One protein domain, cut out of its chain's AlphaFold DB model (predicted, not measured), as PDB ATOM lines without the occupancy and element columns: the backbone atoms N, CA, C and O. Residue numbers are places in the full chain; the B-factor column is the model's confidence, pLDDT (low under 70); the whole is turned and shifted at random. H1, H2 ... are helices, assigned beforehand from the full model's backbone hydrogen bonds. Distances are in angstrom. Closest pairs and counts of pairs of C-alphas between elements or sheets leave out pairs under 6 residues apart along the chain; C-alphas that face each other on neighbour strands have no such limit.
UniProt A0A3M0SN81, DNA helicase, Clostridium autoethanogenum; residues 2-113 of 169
ATOM      1  N   ASN A   2     -42.164  16.104 -11.539       87.44
ATOM      2  CA  ASN A   2     -42.019  16.390 -12.975       87.44
ATOM      3  C   ASN A   2     -42.164  15.088 -13.795       87.44
ATOM      4  O   ASN A   2     -41.785  14.018 -13.315       87.44
ATOM      5  N   LEU A   3     -42.690  15.176 -15.019       86.94
ATOM      6  CA  LEU A   3     -42.910  14.050 -15.933       86.94
ATOM      7  C   LEU A   3     -41.626  13.247 -16.199       86.94
ATOM      8  O   LEU A   3     -41.665  12.023 -16.253       86.94
ATOM      9  N   GLU A   4     -40.478  13.916 -16.304       90.56
ATOM     10  CA  GLU A   4     -39.185  13.245 -16.507       90.56
ATOM     11  C   GLU A   4     -38.749  12.413 -15.293       90.56
ATOM     12  O   GLU A   4     -38.238  11.300 -15.438       90.56
ATOM     13  N   VAL A   5     -39.037  12.897 -14.081       93.31
ATOM     14  CA  VAL A   5     -38.784  12.143 -12.844       93.31
ATOM     15  C   VAL A   5     -39.716  10.932 -12.772       93.31
ATOM     16  O   VAL A   5     -39.253   9.831 -12.489       93.31
ATOM     17  N   LEU A   6     -40.996  11.107 -13.124       94.31
ATOM     18  CA  LEU A   6     -41.990  10.027 -13.179       94.31
ATOM     19  C   LEU A   6     -41.556   8.890 -14.113       94.31
ATOM     20  O   LEU A   6     -41.568   7.726 -13.720       94.31
ATOM     21  N   LYS A   7     -41.138   9.227 -15.339       95.88
ATOM     22  CA  LYS A   7     -40.651   8.251 -16.324       95.88
ATOM     23  C   LYS A   7     -39.396   7.532 -15.835       95.88
ATOM     24  O   LYS A   7     -39.304   6.314 -15.952       95.88
ATOM     25  N   THR A   8     -38.435   8.278 -15.293       96.56
ATOM     26  CA  THR A   8     -37.168   7.715 -14.804       96.56
ATOM     27  C   THR A   8     -37.410   6.726 -13.669       96.56
ATOM     28  O   THR A   8     -36.885   5.614 -13.683       96.56
ATOM     29  N   GLU A   9     -38.264   7.100 -12.721       97.00
ATOM     30  CA  GLU A   9     -38.606   6.254 -11.587       97.00
ATOM     31  C   GLU A   9     -39.412   5.018 -12.005       97.00
ATOM     32  O   GLU A   9     -39.142   3.918 -11.522       97.00
ATOM     33  N   PHE A  10     -40.333   5.156 -12.966       97.44
ATOM     34  CA  PHE A  10     -41.011   4.005 -13.561       97.44
ATOM     35  C   PHE A  10     -40.028   3.015 -14.183       97.44
ATOM     36  O   PHE A  10     -40.113   1.827 -13.886       97.44
ATOM     37  N   LYS A  11     -39.091   3.486 -15.020       97.62
ATOM     38  CA  LYS A  11     -38.093   2.617 -15.669       97.62
ATOM     39  C   LYS A  11     -37.288   1.832 -14.630       97.62
ATOM     40  O   LYS A  11     -37.150   0.618 -14.760       97.62
ATOM     41  N   TYR A  12     -36.853   2.502 -13.562       97.81
ATOM     42  CA  TYR A  12     -36.149   1.861 -12.451       97.81
ATOM     43  C   TYR A  12     -36.990   0.768 -11.768       97.81
ATOM     44  O   TYR A  12     -36.530  -0.364 -11.605       97.81
ATOM     45  N   LEU A  13     -38.234   1.077 -11.388       97.62
ATOM     46  CA  LEU A  13     -39.113   0.122 -10.703       97.62
ATOM     47  C   LEU A  13     -39.516  -1.046 -11.612       97.62
ATOM     48  O   LEU A  13     -39.535  -2.190 -11.162       97.62
ATOM     49  N   ARG A  14     -39.797  -0.774 -12.893       97.12
ATOM     50  CA  ARG A  14     -40.072  -1.776 -13.932       97.12
ATOM     51  C   ARG A  14     -38.949  -2.805 -13.991       97.12
ATOM     52  O   ARG A  14     -39.214  -3.999 -13.870       97.12
ATOM     53  N   ASP A  15     -37.709  -2.346 -14.143       97.50
ATOM     54  CA  ASP A  15     -36.558  -3.239 -14.291       97.50
ATOM     55  C   ASP A  15     -36.313  -4.053 -13.016       97.50
ATOM     56  O   ASP A  15     -36.050  -5.252 -13.099       97.50
ATOM     57  N   LYS A  16     -36.526  -3.460 -11.832       97.31
ATOM     58  CA  LYS A  16     -36.456  -4.178 -10.550       97.31
ATOM     59  C   LYS A  16     -37.520  -5.264 -10.403       97.31
ATOM     60  O   LYS A  16     -37.214  -6.351  -9.917       97.31
ATOM     61  N   ILE A  17     -38.755  -4.996 -10.825       95.75
ATOM     62  CA  ILE A  17     -39.846  -5.983 -10.779       95.75
ATOM     63  C   ILE A  17     -39.558  -7.144 -11.733       95.75
ATOM     64  O   ILE A  17     -39.693  -8.305 -11.347       95.75
ATOM     65  N   ILE A  18     -39.113  -6.844 -12.957       96.12
ATOM     66  CA  ILE A  18     -38.740  -7.870 -13.936       96.12
ATOM     67  C   ILE A  18     -37.567  -8.710 -13.408       96.12
ATOM     68  O   ILE A  18     -37.622  -9.935 -13.469       96.12
ATOM     69  N   GLU A  19     -36.532  -8.087 -12.836       95.94
ATOM     70  CA  GLU A  19     -35.405  -8.803 -12.222       95.94
ATOM     71  C   GLU A  19     -35.849  -9.740 -11.098       95.94
ATOM     72  O   GLU A  19     -35.413 -10.893 -11.074       95.94
ATOM     73  N   LYS A  20     -36.731  -9.267 -10.205       94.19
ATOM     74  CA  LYS A  20     -37.296 -10.055  -9.100       94.19
ATOM     75  C   LYS A  20     -38.007 -11.308  -9.621       94.19
ATOM     76  O   LYS A  20     -37.822 -12.396  -9.088       94.19
ATOM     77  N   GLN A  21     -38.742 -11.205 -10.732       92.81
ATOM     78  CA  GLN A  21     -39.444 -12.349 -11.329       92.81
ATOM     79  C   GLN A  21     -38.506 -13.483 -11.792       92.81
ATOM     80  O   GLN A  21     -38.903 -14.654 -11.794       92.81
ATOM     81  N   TYR A  22     -37.266 -13.155 -12.168       96.19
ATOM     82  CA  TYR A  22     -36.253 -14.101 -12.650       96.19
ATOM     83  C   TYR A  22     -35.072 -14.247 -11.679       96.19
ATOM     84  O   TYR A  22     -33.981 -14.670 -12.076       96.19
ATOM     85  N   GLU A  23     -35.274 -13.919 -10.399       95.50
ATOM     86  CA  GLU A  23     -34.206 -13.918  -9.394       95.50
ATOM     87  C   GLU A  23     -33.649 -15.313  -9.080       95.50
ATOM     88  O   GLU A  23     -32.491 -15.458  -8.695       95.50
ATOM     89  N   HIS A  24     -34.455 -16.346  -9.326       95.12
ATOM     90  CA  HIS A  24     -34.095 -17.753  -9.171       95.12
ATOM     91  C   HIS A  24     -33.090 -18.256 -10.227       95.12
ATOM     92  O   HIS A  24     -32.595 -19.376 -10.115       95.12
ATOM     93  N   LEU A  25     -32.820 -17.471 -11.275       97.19
ATOM     94  CA  LEU A  25     -31.832 -17.801 -12.302       97.19
ATOM     95  C   LEU A  25     -30.449 -17.271 -11.928       97.19
ATOM     96  O   LEU A  25     -30.323 -16.158 -11.404       97.19
ATOM     97  N   ASP A  26     -29.420 -18.029 -12.304       96.12
ATOM     98  CA  ASP A  26     -28.026 -17.581 -12.269       96.12
ATOM     99  C   ASP A  26     -27.848 -16.264 -13.061       96.12
ATOM    100  O   ASP A  26     -28.534 -16.075 -14.076       96.12
ATOM    101  N   PRO A  27     -26.937 -15.351 -12.664       96.94
ATOM    102  CA  PRO A  27     -26.754 -14.066 -13.340       96.94
ATOM    103  C   PRO A  27     -26.561 -14.159 -14.860       96.94
ATOM    104  O   PRO A  27     -27.130 -13.352 -15.599       96.94
ATOM    105  N   MET A  28     -25.824 -15.158 -15.360       96.56
ATOM    106  CA  MET A  28     -25.602 -15.324 -16.802       96.56
ATOM    107  C   MET A  28     -26.842 -15.863 -17.515       96.56
ATOM    108  O   MET A  28     -27.149 -15.441 -18.634       96.56
ATOM    109  N   GLN A  29     -27.598 -16.749 -16.861       97.88
ATOM    110  CA  GLN A  29     -28.892 -17.202 -17.373       97.88
ATOM    111  C   GLN A  29     -29.891 -16.043 -17.426       97.88
ATOM    112  O   GLN A  29     -30.538 -15.846 -18.453       97.88
ATOM    113  N   ARG A  30     -29.974 -15.232 -16.364       97.81
ATOM    114  CA  ARG A  30     -30.846 -14.051 -16.296       97.81
ATOM    115  C   ARG A  30     -30.492 -13.028 -17.369       97.81
ATOM    116  O   ARG A  30     -31.386 -12.553 -18.062       97.81
ATOM    117  N   LYS A  31     -29.198 -12.763 -17.579       96.88
ATOM    118  CA  LYS A  31     -28.719 -11.904 -18.671       96.88
ATOM    119  C   LYS A  31     -29.194 -12.409 -20.036       96.88
ATOM    120  O   LYS A  31     -29.673 -11.619 -20.840       96.88
ATOM    121  N   ALA A  32     -29.108 -13.714 -20.296       97.44
ATOM    122  CA  ALA A  32     -29.590 -14.301 -21.548       97.44
ATOM    123  C   ALA A  32     -31.126 -14.257 -21.685       97.44
ATOM    124  O   ALA A  32     -31.646 -14.060 -22.784       97.44
ATOM    125  N   VAL A  33     -31.866 -14.414 -20.585       97.69
ATOM    126  CA  VAL A  33     -33.335 -14.309 -20.561       97.69
ATOM    127  C   VAL A  33     -33.792 -12.888 -20.874       97.69
ATOM    128  O   VAL A  33     -34.616 -12.715 -21.769       97.69
ATOM    129  N   LEU A  34     -33.214 -11.890 -20.204       97.44
ATOM    130  CA  LEU A  34     -33.623 -10.486 -20.289       97.44
ATOM    131  C   LEU A  34     -32.990  -9.717 -21.459       97.44
ATOM    132  O   LEU A  34     -33.271  -8.536 -21.644       97.44
ATOM    133  N   ASN A  35     -32.147 -10.372 -22.260       94.94
ATOM    134  CA  ASN A  35     -31.482  -9.748 -23.400       94.94
ATOM    135  C   ASN A  35     -32.492  -9.186 -24.424       94.94
ATOM    136  O   ASN A  35     -33.340  -9.936 -24.919       94.94
ATOM    137  N   GLY A  36     -32.358  -7.900 -24.763       91.06
ATOM    138  CA  GLY A  36     -33.186  -7.186 -25.742       91.06
ATOM    139  C   GLY A  36     -32.758  -7.357 -27.202       91.06
ATOM    140  O   GLY A  36     -33.491  -6.942 -28.092       91.06
ATOM    141  N   GLU A  37     -31.607  -7.983 -27.467       91.94
ATOM    142  CA  GLU A  37     -31.142  -8.222 -28.836       91.94
ATOM    143  C   GLU A  37     -32.071  -9.164 -29.613       91.94
ATOM    144  O   GLU A  37     -32.564 -10.170 -29.084       91.94
ATOM    145  N   ASN A  38     -32.231  -8.877 -30.909       90.50
ATOM    146  CA  ASN A  38     -33.013  -9.705 -31.831       90.50
ATOM    147  C   ASN A  38     -32.416 -11.113 -31.975       90.50
ATOM    148  O   ASN A  38     -33.139 -12.108 -31.951       90.50
ATOM    149  N   ASN A  39     -31.088 -11.194 -32.087       94.19
ATOM    150  CA  ASN A  39     -30.350 -12.441 -32.250       94.19
ATOM    151  C   ASN A  39     -29.465 -12.679 -31.025       94.19
ATOM    152  O   ASN A  39     -28.703 -11.806 -30.616       94.19
ATOM    153  N   CYS A  40     -29.540 -13.873 -30.441       93.44
ATOM    154  CA  CYS A  40     -28.762 -14.225 -29.256       93.44
ATOM    155  C   CYS A  40     -28.313 -15.685 -29.324       93.44
ATOM    156  O   CYS A  40     -29.120 -16.576 -29.590       93.44
ATOM    157  N   ILE A  41     -27.029 -15.924 -29.047       95.56
ATOM    158  CA  ILE A  41     -26.447 -17.261 -28.915       95.56
ATOM    159  C   ILE A  41     -26.099 -17.532 -27.449       95.56
ATOM    160  O   ILE A  41     -25.502 -16.694 -26.774       95.56
ATOM    161  N   VAL A  42     -26.472 -18.713 -26.951       94.75
ATOM    162  CA  VAL A  42     -26.157 -19.163 -25.588       94.75
ATOM    163  C   VAL A  42     -25.302 -20.421 -25.676       94.75
ATOM    164  O   VAL A  42     -25.792 -21.488 -26.047       94.75
ATOM    165  N   ILE A  43     -24.023 -20.297 -25.319       95.94
ATOM    166  CA  ILE A  43     -23.050 -21.395 -25.317       95.94
ATOM    167  C   ILE A  43     -22.718 -21.740 -23.869       95.94
ATOM    168  O   ILE A  43     -22.336 -20.867 -23.095       95.94
ATOM    169  N   ALA A  44     -22.883 -23.009 -23.492       96.06
ATOM    170  CA  ALA A  44     -22.568 -23.480 -22.147       96.06
ATOM    171  C   ALA A  44     -22.353 -25.000 -22.105       96.06
ATOM    172  O   ALA A  44     -22.918 -25.745 -22.919       96.06
ATOM    173  N   CYS A  45     -21.618 -25.463 -21.094       96.56
ATOM    174  CA  CYS A  45     -21.357 -26.878 -20.831       96.56
ATOM    175  C   CYS A  45     -22.651 -27.697 -20.613       96.56
ATOM    176  O   CYS A  45     -23.730 -27.137 -20.352       96.56
ATOM    177  N   PRO A  46     -22.603 -29.036 -20.745       96.25
ATOM    178  CA  PRO A  46     -23.687 -29.915 -20.303       96.25
ATOM    179  C   PRO A  46     -24.103 -29.611 -18.855       96.25
ATOM    180  O   PRO A  46     -23.281 -29.202 -18.044       96.25
ATOM    181  N   GLY A  47     -25.393 -29.739 -18.539       93.56
ATOM    182  CA  GLY A  47     -25.907 -29.466 -17.187       93.56
ATOM    183  C   GLY A  47     -26.060 -27.986 -16.799       93.56
ATOM    184  O   GLY A  47     -26.801 -27.697 -15.872       93.56
ATOM    185  N   ALA A  48     -25.497 -27.028 -17.548       95.12
ATOM    186  CA  ALA A  48     -25.528 -25.590 -17.213       95.12
ATOM    187  C   ALA A  48     -26.911 -24.893 -17.313       95.12
ATOM    188  O   ALA A  48     -27.011 -23.668 -17.278       95.12
ATOM    189  N   GLY A  49     -27.997 -25.647 -17.508       96.06
ATOM    190  CA  GLY A  49     -29.353 -25.090 -17.548       96.06
ATOM    191  C   GLY A  49     -29.755 -24.381 -18.847       96.06
ATOM    192  O   GLY A  49     -30.746 -23.664 -18.844       96.06
ATOM    193  N   LYS A  50     -29.082 -24.623 -19.983       96.56
ATOM    194  CA  LYS A  50     -29.431 -24.035 -21.304       96.56
ATOM    195  C   LYS A  50     -30.930 -24.093 -21.628       96.56
ATOM    196  O   LYS A  50     -31.533 -23.101 -22.024       96.56
ATOM    197  N   THR A  51     -31.546 -25.255 -21.418       95.50
ATOM    198  CA  THR A  51     -32.982 -25.456 -21.646       95.50
ATOM    199  C   THR A  51     -33.836 -24.602 -20.708       95.50
ATOM    200  O   THR A  51     -34.828 -24.030 -21.151       95.50
ATOM    201  N   GLN A  52     -33.439 -24.469 -19.436       96.06
ATOM    202  CA  GLN A  52     -34.106 -23.583 -18.474       96.06
ATOM    203  C   GLN A  52     -34.026 -22.130 -18.950       96.06
ATOM    204  O   GLN A  52     -35.044 -21.443 -18.952       96.06
ATOM    205  N   THR A  53     -32.862 -21.686 -19.428       97.38
ATOM    206  CA  THR A  53     -32.671 -20.341 -19.987       97.38
ATOM    207  C   THR A  53     -33.600 -20.080 -21.171       97.38
ATOM    208  O   THR A  53     -34.290 -19.065 -21.188       97.38
ATOM    209  N   ILE A  54     -33.684 -21.004 -22.139       97.12
ATOM    210  CA  ILE A  54     -34.571 -20.853 -23.308       97.12
ATOM    211  C   ILE A  54     -36.033 -20.744 -22.868       97.12
ATOM    212  O   ILE A  54     -36.748 -19.854 -23.321       97.12
ATOM    213  N   ILE A  55     -36.481 -21.615 -21.963       97.00
ATOM    214  CA  ILE A  55     -37.870 -21.620 -21.491       97.00
ATOM    215  C   ILE A  55     -38.209 -20.315 -20.758       97.00
ATOM    216  O   ILE A  55     -39.268 -19.740 -21.007       97.00
ATOM    217  N   ASN A  56     -37.315 -19.821 -19.898       97.38
ATOM    218  CA  ASN A  56     -37.532 -18.558 -19.188       97.38
ATOM    219  C   ASN A  56     -37.460 -17.348 -20.119       97.38
ATOM    220  O   ASN A  56     -38.208 -16.398 -19.922       97.38
ATOM    221  N   ARG A  57     -36.640 -17.392 -21.178       97.19
ATOM    222  CA  ARG A  57     -36.640 -16.356 -22.223       97.19
ATOM    223  C   ARG A  57     -37.991 -16.293 -22.924       97.19
ATOM    224  O   ARG A  57     -38.537 -15.215 -23.121       97.19
ATOM    225  N   VAL A  58     -38.558 -17.448 -23.258       96.50
ATOM    226  CA  VAL A  58     -39.896 -17.530 -23.851       96.50
ATOM    227  C   VAL A  58     -40.969 -17.045 -22.869       96.50
ATOM    228  O   VAL A  58     -41.881 -16.328 -23.273       96.50
ATOM    229  N   ASP A  59     -40.863 -17.378 -21.579       96.06
ATOM    230  CA  ASP A  59     -41.750 -16.830 -20.547       96.06
ATOM    231  C   ASP A  59     -41.673 -15.299 -20.464       96.06
ATOM    232  O   ASP A  59     -42.719 -14.660 -20.537       96.06
ATOM    233  N   TYR A  60     -40.467 -14.733 -20.406       96.00
ATOM    234  CA  TYR A  60     -40.214 -13.290 -20.389       96.00
ATOM    235  C   TYR A  60     -40.846 -12.572 -21.580       96.00
ATOM    236  O   TYR A  60     -41.611 -11.622 -21.402       96.00
ATOM    237  N   LEU A  61     -40.601 -13.068 -22.794       95.56
ATOM    238  CA  LEU A  61     -41.157 -12.488 -24.015       95.56
ATOM    239  C   LEU A  61     -42.693 -12.536 -24.033       95.56
ATOM    240  O   LEU A  61     -43.336 -11.567 -24.430       95.56
ATOM    241  N   CYS A  62     -43.288 -13.640 -23.578       94.19
ATOM    242  CA  CYS A  62     -44.745 -13.785 -23.505       94.19
ATOM    243  C   CYS A  62     -45.386 -12.958 -22.385       94.19
ATOM    244  O   CYS A  62     -46.558 -12.599 -22.491       94.19
ATOM    245  N   ARG A  63     -44.663 -12.733 -21.284       92.25
ATOM    246  CA  ARG A  63     -45.182 -12.055 -20.097       92.25
ATOM    247  C   ARG A  63     -45.035 -10.546 -20.224       92.25
ATOM    248  O   ARG A  63     -46.033  -9.847 -20.182       92.25
ATOM    249  N   PHE A  64     -43.814 -10.073 -20.448       93.69
ATOM    250  CA  PHE A  64     -43.471  -8.650 -20.449       93.69
ATOM    251  C   PHE A  64     -43.137  -8.121 -21.848       93.69
ATOM    252  O   PHE A  64     -43.375  -6.955 -22.158       93.69
ATOM    253  N   GLY A  65     -42.591  -8.981 -22.711       93.69
ATOM    254  CA  GLY A  65     -41.947  -8.534 -23.944       93.69
ATOM    255  C   GLY A  65     -40.571  -7.909 -23.681       93.69
ATOM    256  O   GLY A  65     -40.128  -7.850 -22.536       93.69
ATOM    257  N   PRO A  66     -39.861  -7.453 -24.728       94.88
ATOM    258  CA  PRO A  66     -38.484  -6.969 -24.626       94.88
ATOM    259  C   PRO A  66     -38.411  -5.532 -24.073       94.88
ATOM    260  O   PRO A  66     -37.915  -4.634 -24.742       94.88
ATOM    261  N   ILE A  67     -38.945  -5.296 -22.871       95.75
ATOM    262  CA  ILE A  67     -39.011  -3.959 -22.251       95.75
ATOM    263  C   ILE A  67     -37.941  -3.715 -21.183       95.75
ATOM    264  O   ILE A  67     -37.729  -2.562 -20.803       95.75
ATOM    265  N   TYR A  68     -37.272  -4.764 -20.701       96.75
ATOM    266  CA  TYR A  68     -36.191  -4.643 -19.724       96.75
ATOM    267  C   TYR A  68     -35.047  -3.784 -20.268       96.75
ATOM    268  O   TYR A  68     -34.592  -4.004 -21.390       96.75
ATOM    269  N   ASN A  69     -34.575  -2.829 -19.461       96.19
ATOM    270  CA  ASN A  69     -33.492  -1.909 -19.819       96.19
ATOM    271  C   ASN A  69     -33.748  -1.125 -21.128       96.19
ATOM    272  O   ASN A  69     -32.837  -0.874 -21.914       96.19
ATOM    273  N   THR A  70     -35.008  -0.751 -21.376       95.56
ATOM    274  CA  THR A  70     -35.418   0.090 -22.518       95.56
ATOM    275  C   THR A  70     -36.023   1.419 -22.064       95.56
ATOM    276  O   THR A  70     -36.325   1.612 -20.881       95.56
ATOM    277  N   ASP A  71     -36.307   2.314 -23.009       95.06
ATOM    278  CA  ASP A  71     -37.035   3.564 -22.756       95.06
ATOM    279  C   ASP A  71     -38.563   3.421 -22.712       95.06
ATOM    280  O   ASP A  71     -39.275   4.420 -22.618       95.06
ATOM    281  N   TYR A  72     -39.091   2.192 -22.736       94.94
ATOM    282  CA  TYR A  72     -40.531   1.960 -22.652       94.94
ATOM    283  C   TYR A  72     -41.143   2.550 -21.366       94.94
ATOM    284  O   TYR A  72     -40.755   2.184 -20.250       94.94
ATOM    285  N   VAL A  73     -42.157   3.403 -21.539       95.19
ATOM    286  CA  VAL A  73     -43.027   3.937 -20.483       95.19
ATOM    287  C   VAL A  73     -44.474   3.946 -20.996       95.19
ATOM    288  O   VAL A  73     -44.707   4.423 -22.107       95.19
ATOM    289  N   PRO A  74     -45.463   3.450 -20.230       93.75
ATOM    290  CA  PRO A  74     -46.856   3.484 -20.657       93.75
ATOM    291  C   PRO A  74     -47.420   4.910 -20.635       93.75
ATOM    292  O   PRO A  74     -47.232   5.655 -19.676       93.75
ATOM    293  N   ASN A  75     -48.210   5.258 -21.654       90.81
ATOM    294  CA  ASN A  75     -48.855   6.576 -21.758       90.81
ATOM    295  C   ASN A  75     -49.837   6.869 -20.610       90.81
ATOM    296  O   ASN A  75     -50.135   8.023 -20.324       90.81
ATOM    297  N   CYS A  76     -50.360   5.828 -19.958       90.25
ATOM    298  CA  CYS A  76     -51.338   5.930 -18.877       90.25
ATOM    299  C   CYS A  76     -50.719   5.961 -17.468       90.25
ATOM    300  O   CYS A  76     -51.455   5.785 -16.496       90.25
ATOM    301  N   LEU A  77     -49.398   6.153 -17.359       94.19
ATOM    302  CA  LEU A  77     -48.670   6.161 -16.090       94.19
ATOM    303  C   LEU A  77     -49.117   7.310 -15.175       94.19
ATOM    304  O   LEU A  77     -49.112   8.475 -15.571       94.19
ATOM    305  N   LYS A  78     -49.436   6.980 -13.923       93.88
ATOM    306  CA  LYS A  78     -49.789   7.930 -12.862       93.88
ATOM    307  C   LYS A  78     -48.796   7.853 -11.703       93.88
ATOM    308  O   LYS A  78     -48.115   6.853 -11.511       93.88
ATOM    309  N   THR A  79     -48.750   8.897 -10.878       91.69
ATOM    310  CA  THR A  79     -47.896   8.931  -9.678       91.69
ATOM    311  C   THR A  79     -48.236   7.809  -8.689       91.69
ATOM    312  O   THR A  79     -47.330   7.184  -8.141       91.69
ATOM    313  N   ASP A  80     -49.525   7.509  -8.509       93.00
ATOM    314  CA  ASP A  80     -49.991   6.455  -7.595       93.00
ATOM    315  C   ASP A  80     -49.548   5.056  -8.050       93.00
ATOM    316  O   ASP A  80     -49.291   4.181  -7.220       93.00
ATOM    317  N   ASP A  81     -49.360   4.856  -9.360       95.06
ATOM    318  CA  ASP A  81     -48.847   3.597  -9.905       95.06
ATOM    319  C   ASP A  81     -47.440   3.300  -9.361       95.06
ATOM    320  O   ASP A  81     -47.131   2.159  -9.018       95.06
ATOM    321  N   LEU A  82     -46.595   4.327  -9.200       95.56
ATOM    322  CA  LEU A  82     -45.251   4.152  -8.641       95.56
ATOM    323  C   LEU A  82     -45.282   3.759  -7.165       95.56
ATOM    324  O   LEU A  82     -44.440   2.979  -6.719       95.56
ATOM    325  N   GLN A  83     -46.242   4.278  -6.397       94.00
ATOM    326  CA  GLN A  83     -46.409   3.899  -4.992       94.00
ATOM    327  C   GLN A  83     -46.790   2.421  -4.876       94.00
ATOM    328  O   GLN A  83     -46.217   1.695  -4.061       94.00
ATOM    329  N   ILE A  84     -47.697   1.964  -5.744       94.88
ATOM    330  CA  ILE A  84     -48.096   0.558  -5.839       94.88
ATOM    331  C   ILE A  84     -46.895  -0.324  -6.212       94.88
ATOM    332  O   ILE A  84     -46.632  -1.318  -5.533       94.88
ATOM    333  N   MET A  85     -46.117   0.061  -7.229       95.81
ATOM    334  CA  MET A  85     -44.919  -0.675  -7.655       95.81
ATOM    335  C   MET A  85     -43.858  -0.767  -6.545       95.81
ATOM    336  O   MET A  85     -43.288  -1.836  -6.322       95.81
ATOM    337  N   LYS A  86     -43.615   0.322  -5.802       95.44
ATOM    338  CA  LYS A  86     -42.705   0.320  -4.641       95.44
ATOM    339  C   LYS A  86     -43.187  -0.620  -3.541       95.44
ATOM    340  O   LYS A  86     -42.393  -1.389  -3.003       95.44
ATOM    341  N   LYS A  87     -44.482  -0.575  -3.213       94.06
ATOM    342  CA  LYS A  87     -45.076  -1.455  -2.200       94.06
ATOM    343  C   LYS A  87     -44.936  -2.925  -2.602       94.06
ATOM    344  O   LYS A  87     -44.512  -3.729  -1.783       94.06
ATOM    345  N   TYR A  88     -45.199  -3.247  -3.867       93.19
ATOM    346  CA  TYR A  88     -45.024  -4.592  -4.418       93.19
ATOM    347  C   TYR A  88     -43.576  -5.105  -4.316       93.19
ATOM    348  O   TYR A  88     -43.341  -6.270  -3.997       93.19
ATOM    349  N   LEU A  89     -42.578  -4.247  -4.554       92.44
ATOM    350  CA  LEU A  89     -41.171  -4.645  -4.427       92.44
ATOM    351  C   LEU A  89     -40.771  -4.954  -2.981       92.44
ATOM    352  O   LEU A  89     -40.049  -5.929  -2.760       92.44
ATOM    353  N   ASN A  90     -41.263  -4.162  -2.027       90.44
ATOM    354  CA  ASN A  90     -40.888  -4.250  -0.614       90.44
ATOM    355  C   ASN A  90     -41.676  -5.306   0.179       90.44
ATOM    356  O   ASN A  90     -41.247  -5.690   1.264       90.44
ATOM    357  N   ASP A  91     -42.811  -5.775  -0.340       89.94
ATOM    358  CA  ASP A  91     -43.684  -6.736   0.334       89.94
ATOM    359  C   ASP A  91     -43.701  -8.081  -0.408       89.94
ATOM    360  O   ASP A  91     -44.356  -8.251  -1.435       89.94
ATOM    361  N   ASN A  92     -42.995  -9.076   0.130       78.06
ATOM    362  CA  ASN A  92     -43.002 -10.437  -0.423       78.06
ATOM    363  C   ASN A  92     -44.334 -11.175  -0.199       78.06
ATOM    364  O   ASN A  92     -44.561 -12.226  -0.792       78.06
ATOM    365  N   SER A  93     -45.215 -10.631   0.643       84.44
ATOM    366  CA  SER A  93     -46.544 -11.160   0.949       84.44
ATOM    367  C   SER A  93     -47.670 -10.327   0.330       84.44
ATOM    368  O   SER A  93     -48.814 -10.405   0.780       84.44
ATOM    369  N   PHE A  94     -47.360  -9.547  -0.711       84.94
ATOM    370  CA  PHE A  94     -48.308  -8.659  -1.370       84.94
ATOM    371  C   PHE A  94     -49.500  -9.436  -1.957       84.94
ATOM    372  O   PHE A  94     -49.359 -10.192  -2.917       84.94
ATOM    373  N   LYS A  95     -50.689  -9.252  -1.370       86.69
ATOM    374  CA  LYS A  95     -51.930  -9.985  -1.712       86.69
ATOM    375  C   LYS A  95     -52.977  -9.153  -2.452       86.69
ATOM    376  O   LYS A  95     -54.055  -9.658  -2.753       86.69
ATOM    377  N   ASP A  96     -52.697  -7.881  -2.722       91.06
ATOM    378  CA  ASP A  96     -53.648  -7.003  -3.402       91.06
ATOM    379  C   ASP A  96     -53.717  -7.348  -4.896       91.06
ATOM    380  O   ASP A  96     -52.907  -6.900  -5.707       91.06
ATOM    381  N   VAL A  97     -54.705  -8.172  -5.247       90.06
ATOM    382  CA  VAL A  97     -54.947  -8.651  -6.615       90.06
ATOM    383  C   VAL A  97     -55.179  -7.491  -7.586       90.06
ATOM    384  O   VAL A  97     -54.692  -7.524  -8.714       90.06
ATOM    385  N   THR A  98     -55.881  -6.439  -7.158       91.75
ATOM    386  CA  THR A  98     -56.170  -5.272  -8.002       91.75
ATOM    387  C   THR A  98     -54.885  -4.529  -8.345       91.75
ATOM    388  O   THR A  98     -54.651  -4.182  -9.505       91.75
ATOM    389  N   ALA A  99     -54.024  -4.327  -7.351       92.19
ATOM    390  CA  ALA A  99     -52.723  -3.710  -7.546       92.19
ATOM    391  C   ALA A  99     -51.781  -4.577  -8.399       92.19
ATOM    392  O   ALA A  99     -51.100  -4.040  -9.271       92.19
ATOM    393  N   VAL A 100     -51.781  -5.905  -8.221       90.69
ATOM    394  CA  VAL A 100     -51.017  -6.827  -9.086       90.69
ATOM    395  C   VAL A 100     -51.482  -6.713 -10.538       90.69
ATOM    396  O   VAL A 100     -50.660  -6.465 -11.416       90.69
ATOM    397  N   ASN A 101     -52.791  -6.780 -10.791       91.44
ATOM    398  CA  ASN A 101     -53.354  -6.626 -12.136       91.44
ATOM    399  C   ASN A 101     -52.991  -5.270 -12.760       91.44
ATOM    400  O   ASN A 101     -52.738  -5.168 -13.963       91.44
ATOM    401  N   LYS A 102     -52.943  -4.212 -11.942       93.75
ATOM    402  CA  LYS A 102     -52.527  -2.880 -12.383       93.75
ATOM    403  C   LYS A 102     -51.049  -2.850 -12.780       93.75
ATOM    404  O   LYS A 102     -50.736  -2.303 -13.836       93.75
ATOM    405  N   ILE A 103     -50.161  -3.451 -11.986       93.88
ATOM    406  CA  ILE A 103     -48.734  -3.585 -12.317       93.88
ATOM    407  C   ILE A 103     -48.571  -4.385 -13.609       93.88
ATOM    408  O   ILE A 103     -47.908  -3.918 -14.530       93.88
ATOM    409  N   GLU A 104     -49.222  -5.543 -13.721       91.06
ATOM    410  CA  GLU A 104     -49.189  -6.354 -14.939       91.06
ATOM    411  C   GLU A 104     -49.629  -5.540 -16.158       91.06
ATOM    412  O   GLU A 104     -48.935  -5.515 -17.168       91.06
ATOM    413  N   HIS A 105     -50.725  -4.786 -16.064       92.12
ATOM    414  CA  HIS A 105     -51.168  -3.923 -17.156       92.12
ATOM    415  C   HIS A 105     -50.101  -2.894 -17.577       92.12
ATOM    416  O   HIS A 105     -49.935  -2.636 -18.768       92.12
ATOM    417  N   LEU A 106     -49.363  -2.302 -16.632       94.25
ATOM    418  CA  LEU A 106     -48.298  -1.333 -16.937       94.25
ATOM    419  C   LEU A 106     -47.093  -1.984 -17.636       94.25
ATOM    420  O   LEU A 106     -46.438  -1.343 -18.465       94.25
ATOM    421  N   LEU A 107     -46.815  -3.250 -17.316       94.00
ATOM    422  CA  LEU A 107     -45.678  -4.013 -17.833       94.00
ATOM    423  C   LEU A 107     -45.989  -4.791 -19.125       94.00
ATOM    424  O   LEU A 107     -45.068  -5.197 -19.822       94.00
ATOM    425  N   ASN A 108     -47.259  -4.993 -19.475       86.81
ATOM    426  CA  ASN A 108     -47.651  -5.950 -20.516       86.81
ATOM    427  C   ASN A 108     -47.825  -5.365 -21.931       86.81
ATOM    428  O   ASN A 108     -48.188  -6.118 -22.838       86.81
ATOM    429  N   SER A 109     -47.605  -4.066 -22.164       78.62
ATOM    430  CA  SER A 109     -47.948  -3.437 -23.459       78.62
ATOM    431  C   SER A 109     -47.197  -4.010 -24.664       78.62
ATOM    432  O   SER A 109     -47.727  -3.981 -25.772       78.62
ATOM    433  N   ASN A 110     -46.002  -4.576 -24.461       85.94
ATOM    434  CA  ASN A 110     -45.169  -5.119 -25.539       85.94
ATOM    435  C   ASN A 110     -45.062  -6.652 -25.493       85.94
ATOM    436  O   ASN A 110     -44.157  -7.227 -26.101       85.94
ATOM    437  N   LYS A 111     -45.966  -7.329 -24.773       92.50
ATOM    438  CA  LYS A 111     -45.950  -8.791 -24.668       92.50
ATOM    439  C   LYS A 111     -46.092  -9.455 -26.036       92.50
ATOM    440  O   LYS A 111     -46.903  -9.048 -26.873       92.50
ATOM    441  N   ILE A 112     -45.349 -10.533 -26.248       94.19
ATOM    442  CA  ILE A 112     -45.430 -11.315 -27.477       94.19
ATOM    443  C   ILE A 112     -46.548 -12.346 -27.333       94.19
ATOM    444  O   ILE A 112     -46.596 -13.101 -26.362       94.19
ATOM    445  N   ASN A 113     -47.458 -12.406 -28.310       94.56
ATOM    446  CA  ASN A 113     -48.446 -13.482 -28.361       94.56
ATOM    447  C   ASN A 113     -47.703 -14.831 -28.461       94.56
ATOM    448  O   ASN A 113     -46.928 -15.000 -29.403       94.56
TER     449      ASN A 113
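What this domain is: This is residues 2 to 113 of the 169 residues of the protein "DNA helicase" of Clostridium autoethanogenum (UniProt A0A3M0SN81). Two groups of helices sit one after the other along the length of an elongated model: H4 lies beside the long helix H1 with H5 across H4, and beyond the end of H1 the helices H2 and H3 lie side by side as a second pair. A wide loop, residues 35 to 49, joins H2 to H3, and another long stretch, residues 64 to 78, leads back from H3 to H4; residues 90 to 95, of which 90 belongs to H4 and 91 to 95 to the link from H4 to H5, stick out. The printed part has 112 residues with five named helices, H1 to H5 in order, and no named strand; the class is all helix. It is compact, with a radius of gyration of the C-alphas of 15.0 A, and spans 48 by 31 by 25 A.

Where its parts are: H1 takes residues 3 to 21 and is 27.0 A from first to last C-alpha; C-alpha 3 is at (-42.910, 14.050, -15.933). H2 follows at residues 27 to 34. H3, residues 50 to 63, is 19.8 A long and begins with C-alpha 50 at (-29.431, -24.035, -21.304). H4, residues 79 to 90, is 17.5 A long. H5 takes residues 97 to 107 and ends with C-alpha 107 at (-45.678, -4.013, -17.833).

How they stand to each other: H1 touches H4, at a shallow tilt of 28 degrees and running the same way; their closest C-alphas, of Phe 10 and Leu 82, are 6.5 A apart. H4 touches H5, with the closest C-alphas, of Ile 84 and Ala 99, 6.5 A apart; at 72 degrees they are only just about perpendicular. H1 and H5 are close but not clearly touching, the closest C-alphas being those of Arg 14 and Leu 107 at 7.2 A. H1 and H2 are near each other, with 5 pairs of C-alphas within 10 A. H2 touches H3 at a steep tilt of 39 degrees, the same way; the closest C-alphas, of Val 33 and Arg 57, are 4.2 A apart. The helix packing is only just mostly crossed, with 1 of 3 touching pairs at a shallow tilt. H1 and H3 are apart; H3 and H5 are only just apart, their closest C-alphas 8.4 A from each other. In H1, H2, H3 and H5 every O i to N i+4 pair is within hydrogen-bond range; in H4, 7 of 8 are.

The domain as a whole: The two C-alphas farthest apart are those of Asn 2 and Pro 46, at 50.3 A. The printed part has no cut. The links from H2 to H3 and from H3 to H4 are long, 15 residues each; that from H1 to H2 is tight, and that from H4 to H5 is short. Mean pLDDT of the printed part is 93.9, and no printed residue is under 70.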